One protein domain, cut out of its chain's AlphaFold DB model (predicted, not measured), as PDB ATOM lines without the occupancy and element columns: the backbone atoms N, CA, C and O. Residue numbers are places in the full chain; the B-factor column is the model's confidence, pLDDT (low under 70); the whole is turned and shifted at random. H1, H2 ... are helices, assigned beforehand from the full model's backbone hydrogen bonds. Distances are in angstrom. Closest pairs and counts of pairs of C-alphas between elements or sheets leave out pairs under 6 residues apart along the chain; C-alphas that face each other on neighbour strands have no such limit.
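What this domain is: This is residues 17 to 59 of the 142 residues of a protein of Rotaria sordida (UniProt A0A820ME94). The printed part is an open, stretched-out chain of three separate helices: H2, the longest, lies between the other two at the corner of a wide triangle, H1 turns off from one end of it like one arm of an open V, and the small H3 lies beyond the other end. No two of these helices pack together, and the longest axis runs from H1 to H3. The printed part has 43 residues, with three named helices in the order H1, H2, H3 and no named strand; the class is all helix. The whole is extended, with a radius of gyration of the C-alphas of 15.7 A, and spans 46 by 22 by 17 A.

Where its parts are: H2 is residues 30 to 42, 18.2 A from first to last C-alpha, and begins with C-alpha 30 at (-5.399, -19.268, 33.868). H1, before it, is residues 17 to 26, 14.1 A long, with C-alpha 17 at (-1.324, -11.160, 56.864). H3, after it, is residues 53 to 57, ending with C-alpha 57 at (27.144, -18.770, 20.586).

How they stand to each other: H2 touches no helix. H1 and H2 are apart, with no C-alpha of the one within 8 A of the other, and a tight link of 3 residues joins them. H2 and H3 are also apart by 8 A or more, joined by a short link of 10 residues. H1 and H3 are apart. In H1, H2 and H3 every O i to N i+4 pair is within hydrogen-bond range.

The domain as a whole: The outline is a rod. The two C-alphas farthest apart are those of Glu 17 and Asn 59, 47.3 A. Residues 17 to 27, 29 to 35 and 51 to 58 stand free. The printed part has no cut and no long link. Its mean pLDDT is 89.2, and no printed residue is under 70.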
ATOM      1  N   GLU A  17      -0.845 -12.314  57.632       96.44
ATOM      2  CA  GLU A  17      -1.324 -11.160  56.864       96.44
ATOM      3  C   GLU A  17      -0.498 -10.944  55.592       96.44
ATOM      4  O   GLU A  17      -1.046 -10.781  54.502       96.44
ATOM      5  N   GLN A  18       0.833 -11.017  55.705       96.12
ATOM      6  CA  GLN A  18       1.731 -10.932  54.553       96.12
ATOM      7  C   GLN A  18       1.494 -12.083  53.576       96.12
ATOM      8  O   GLN A  18       1.513 -11.873  52.365       96.12
ATOM      9  N   ARG A  19       1.229 -13.292  54.083       96.12
ATOM     10  CA  ARG A  19       0.874 -14.446  53.253       96.12
ATOM     11  C   ARG A  19      -0.454 -14.225  52.535       96.12
ATOM     12  O   ARG A  19      -0.523 -14.497  51.343       96.12
ATOM     13  N   ALA A  20      -1.478 -13.714  53.217       96.06
ATOM     14  CA  ALA A  20      -2.769 -13.419  52.599       96.06
ATOM     15  C   ALA A  20      -2.634 -12.377  51.477       96.06
ATOM     16  O   ALA A  20      -3.154 -12.582  50.380       96.06
ATOM     17  N   LEU A  21      -1.866 -11.307  51.714       96.81
ATOM     18  CA  LEU A  21      -1.560 -10.294  50.701       96.81
ATOM     19  C   LEU A  21      -0.769 -10.872  49.526       96.81
ATOM     20  O   LEU A  21      -1.087 -10.580  48.375       96.81
ATOM     21  N   LEU A  22       0.236 -11.708  49.800       96.00
ATOM     22  CA  LEU A  22       1.006 -12.381  48.760       96.00
ATOM     23  C   LEU A  22       0.094 -13.253  47.898       96.00
ATOM     24  O   LEU A  22       0.115 -13.103  46.685       96.00
ATOM     25  N   CYS A  23      -0.740 -14.098  48.511       94.44
ATOM     26  CA  CYS A  23      -1.689 -14.946  47.795       94.44
ATOM     27  C   CYS A  23      -2.661 -14.121  46.946       94.44
ATOM     28  O   CYS A  23      -2.898 -14.478  45.797       94.44
ATOM     29  N   LEU A  24      -3.185 -13.008  47.467       93.88
ATOM     30  CA  LEU A  24      -4.056 -12.110  46.704       93.88
ATOM     31  C   LEU A  24      -3.347 -11.539  45.467       93.88
ATOM     32  O   LEU A  24      -3.965 -11.375  44.422       93.88
ATOM     33  N   LYS A  25      -2.057 -11.212  45.589       92.69
ATOM     34  CA  LYS A  25      -1.277 -10.594  44.510       92.69
ATOM     35  C   LYS A  25      -0.700 -11.595  43.514       92.69
ATOM     36  O   LYS A  25      -0.505 -11.228  42.361       92.69
ATOM     37  N   SER A  26      -0.398 -12.816  43.948       93.38
ATOM     38  CA  SER A  26       0.218 -13.846  43.108       93.38
ATOM     39  C   SER A  26      -0.786 -14.805  42.475       93.38
ATOM     40  O   SER A  26      -0.445 -15.465  41.497       93.38
ATOM     41  N   SER A  27      -2.011 -14.899  43.003       93.81
ATOM     42  CA  SER A  27      -3.055 -15.736  42.404       93.81
ATOM     43  C   SER A  27      -3.612 -15.054  41.160       93.81
ATOM     44  O   SER A  27      -4.099 -13.930  41.230       93.81
ATOM     45  N   MET A  28      -3.558 -15.747  40.025       93.56
ATOM     46  CA  MET A  28      -4.060 -15.261  38.740       93.56
ATOM     47  C   MET A  28      -4.937 -16.323  38.087       93.56
ATOM     48  O   MET A  28      -4.716 -17.524  38.271       93.56
ATOM     49  N   MET A  29      -5.929 -15.885  37.313       94.75
ATOM     50  CA  MET A  29      -6.742 -16.802  36.520       94.75
ATOM     51  C   MET A  29      -5.899 -17.398  35.386       94.75
ATOM     52  O   MET A  29      -4.980 -16.736  34.900       94.75
ATOM     53  N   PRO A  30      -6.203 -18.621  34.907       93.81
ATOM     54  CA  PRO A  30      -5.399 -19.268  33.868       93.81
ATOM     55  C   PRO A  30      -5.224 -18.436  32.589       93.81
ATOM     56  O   PRO A  30      -4.165 -18.493  31.968       93.81
ATOM     57  N   LEU A  31      -6.241 -17.653  32.206       94.50
ATOM     58  CA  LEU A  31      -6.188 -16.778  31.031       94.50
ATOM     59  C   LEU A  31      -5.209 -15.611  31.234       94.50
ATOM     60  O   LEU A  31      -4.346 -15.386  30.389       94.50
ATOM     61  N   ASP A  32      -5.307 -14.918  32.367       94.75
ATOM     62  CA  ASP A  32      -4.432 -13.789  32.706       94.75
ATOM     63  C   ASP A  32      -2.987 -14.268  32.896       94.75
ATOM     64  O   ASP A  32      -2.034 -13.641  32.440       94.75
ATOM     65  N   TYR A  33      -2.817 -15.446  33.503       92.88
ATOM     66  CA  TYR A  33      -1.517 -16.092  33.635       92.88
ATOM     67  C   TYR A  33      -0.905 -16.415  32.264       92.88
ATOM     68  O   TYR A  33       0.263 -16.112  32.024       92.88
ATOM     69  N   HIS A  34      -1.693 -16.957  31.329       92.19
ATOM     70  CA  HIS A  34      -1.248 -17.177  29.954       92.19
ATOM     71  C   HIS A  34      -0.796 -15.874  29.277       92.19
ATOM     72  O   HIS A  34       0.284 -15.846  28.686       92.19
ATOM     73  N   GLN A  35      -1.583 -14.801  29.404       92.31
ATOM     74  CA  GLN A  35      -1.250 -13.485  28.850       92.31
ATOM     75  C   GLN A  35       0.039 -12.923  29.454       92.31
ATOM     76  O   GLN A  35       0.938 -12.559  28.705       92.31
ATOM     77  N   SER A  36       0.192 -12.952  30.781       91.50
ATOM     78  CA  SER A  36       1.411 -12.470  31.444       91.50
ATOM     79  C   SER A  36       2.675 -13.208  30.988       91.50
ATOM     80  O   SER A  36       3.712 -12.583  30.779       91.50
ATOM     81  N   ILE A  37       2.608 -14.527  30.765       90.50
ATOM     82  CA  ILE A  37       3.754 -15.271  30.227       90.50
ATOM     83  C   ILE A  37       4.062 -14.824  28.795       90.50
ATOM     84  O   ILE A  37       5.235 -14.675  28.453       90.50
ATOM     85  N   MET A  38       3.038 -14.624  27.962       89.75
ATOM     86  CA  MET A  38       3.234 -14.134  26.595       89.75
ATOM     87  C   MET A  38       3.865 -12.748  26.588       89.75
ATOM     88  O   MET A  38       4.841 -12.541  25.878       89.75
ATOM     89  N   GLU A  39       3.377 -11.837  27.429       89.94
ATOM     90  CA  GLU A  39       3.945 -10.500  27.588       89.94
ATOM     91  C   GLU A  39       5.411 -10.563  28.014       89.94
ATOM     92  O   GLU A  39       6.241  -9.897  27.406       89.94
ATOM     93  N   ILE A  40       5.764 -11.401  28.995       88.69
ATOM     94  CA  ILE A  40       7.154 -11.560  29.447       88.69
ATOM     95  C   ILE A  40       8.050 -12.085  28.316       88.69
ATOM     96  O   ILE A  40       9.133 -11.545  28.098       88.69
ATOM     97  N   ARG A  41       7.603 -13.118  27.588       86.00
ATOM     98  CA  ARG A  41       8.398 -13.778  26.536       86.00
ATOM     99  C   ARG A  41       8.531 -12.955  25.265       86.00
ATOM    100  O   ARG A  41       9.545 -13.053  24.586       86.00
ATOM    101  N   GLN A  42       7.501 -12.191  24.922       84.88
ATOM    102  CA  GLN A  42       7.462 -11.381  23.707       84.88
ATOM    103  C   GLN A  42       7.975  -9.959  23.938       84.88
ATOM    104  O   GLN A  42       8.064  -9.201  22.978       84.88
ATOM    105  N   ASN A  43       8.305  -9.571  25.177       85.94
ATOM    106  CA  ASN A  43       8.809  -8.237  25.471       85.94
ATOM    107  C   ASN A  43      10.264  -8.083  24.994       85.94
ATOM    108  O   ASN A  43      11.185  -8.527  25.689       85.94
ATOM    109  N   PRO A  44      10.509  -7.344  23.893       75.94
ATOM    110  CA  PRO A  44      11.847  -7.216  23.323       75.94
ATOM    111  C   PRO A  44      12.804  -6.427  24.228       75.94
ATOM    112  O   PRO A  44      14.012  -6.472  24.028       75.94
ATOM    113  N   LYS A  45      12.285  -5.691  25.225       76.62
ATOM    114  CA  LYS A  45      13.097  -4.922  26.182       76.62
ATOM    115  C   LYS A  45      13.570  -5.750  27.377       76.62
ATOM    116  O   LYS A  45      14.495  -5.322  28.059       76.62
ATOM    117  N   GLN A  46      12.911  -6.869  27.678       71.62
ATOM    118  CA  GLN A  46      13.209  -7.703  28.850       71.62
ATOM    119  C   GLN A  46      13.797  -9.058  28.461       71.62
ATOM    120  O   GLN A  46      14.679  -9.553  29.156       71.62
ATOM    121  N   GLN A  47      13.317  -9.652  27.368       73.56
ATOM    122  CA  GLN A  47      13.761 -10.953  26.884       73.56
ATOM    123  C   GLN A  47      13.954 -10.874  25.370       73.56
ATOM    124  O   GLN A  47      13.005 -10.970  24.598       73.56
ATOM    125  N   CYS A  48      15.202 -10.678  24.941       78.62
ATOM    126  CA  CYS A  48      15.577 -10.748  23.534       78.62
ATOM    127  C   CYS A  48      16.533 -11.924  23.326       78.62
ATOM    128  O   CYS A  48      17.750 -11.757  23.315       78.62
ATOM    129  N   PHE A  49      15.968 -13.129  23.201       82.31
ATOM    130  CA  PHE A  49      16.752 -14.363  23.084       82.31
ATOM    131  C   PHE A  49      17.662 -14.373  21.844       82.31
ATOM    132  O   PHE A  49      18.752 -14.927  21.896       82.31
ATOM    133  N   GLU A  50      17.255 -13.712  20.758       77.62
ATOM    134  CA  GLU A  50      18.053 -13.594  19.527       77.62
ATOM    135  C   GLU A  50      19.301 -12.714  19.695       77.62
ATOM    136  O   GLU A  50      20.296 -12.906  19.000       77.62
ATOM    137  N   GLN A  51      19.257 -11.744  20.612       82.19
ATOM    138  CA  GLN A  51      20.373 -10.834  20.889       82.19
ATOM    139  C   GLN A  51      21.254 -11.325  22.043       82.19
ATOM    140  O   GLN A  51      22.279 -10.706  22.333       82.19
ATOM    141  N   ASP A  52      20.878 -12.421  22.708       86.56
ATOM    142  CA  ASP A  52      21.668 -12.990  23.790       86.56
ATOM    143  C   ASP A  52      22.939 -13.648  23.210       86.56
ATOM    144  O   ASP A  52      22.853 -14.598  22.419       86.56
ATOM    145  N   PRO A  53      24.140 -13.167  23.591       88.81
ATOM    146  CA  PRO A  53      25.398 -13.660  23.041       88.81
ATOM    147  C   PRO A  53      25.651 -15.131  23.380       88.81
ATOM    148  O   PRO A  53      26.323 -15.813  22.609       88.81
ATOM    149  N   PHE A  54      25.115 -15.642  24.491       89.25
ATOM    150  CA  PHE A  54      25.226 -17.053  24.827       89.25
ATOM    151  C   PHE A  54      24.307 -17.879  23.932       89.25
ATOM    152  O   PHE A  54      24.766 -18.828  23.313       89.25
ATOM    153  N   ILE A  55      23.041 -17.500  23.776       88.31
ATOM    154  CA  ILE A  55      22.101 -18.238  22.912       88.31
ATOM    155  C   ILE A  55      22.626 -18.311  21.475       88.31
ATOM    156  O   ILE A  55      22.640 -19.392  20.880       88.31
ATOM    157  N   ASN A  56      23.151 -17.195  20.967       88.25
ATOM    158  CA  ASN A  56      23.766 -17.133  19.648       88.25
ATOM    159  C   ASN A  56      25.051 -17.978  19.557       88.25
ATOM    160  O   ASN A  56      25.230 -18.717  18.593       88.25
ATOM    161  N   ALA A  57      25.923 -17.955  20.573       91.31
ATOM    162  CA  ALA A  57      27.144 -18.770  20.586       91.31
ATOM    163  C   ALA A  57      26.869 -20.283  20.507       91.31
ATOM    164  O   ALA A  57      27.690 -21.032  19.979       91.31
ATOM    165  N   TRP A  58      25.714 -20.727  21.006       91.81
ATOM    166  CA  TRP A  58      25.272 -22.121  20.942       91.81
ATOM    167  C   TRP A  58      24.328 -22.415  19.760       91.81
ATOM    168  O   TRP A  58      23.837 -23.537  19.646       91.81
ATOM    169  N   ASN A  59      24.095 -21.443  18.864       89.50
ATOM    170  CA  ASN A  59      23.167 -21.534  17.729       89.50
ATOM    171  C   ASN A  59      21.755 -22.010  18.128       89.50
ATOM    172  O   ASN A  59      21.116 -22.780  17.406       89.50
TER     173      ASN A  59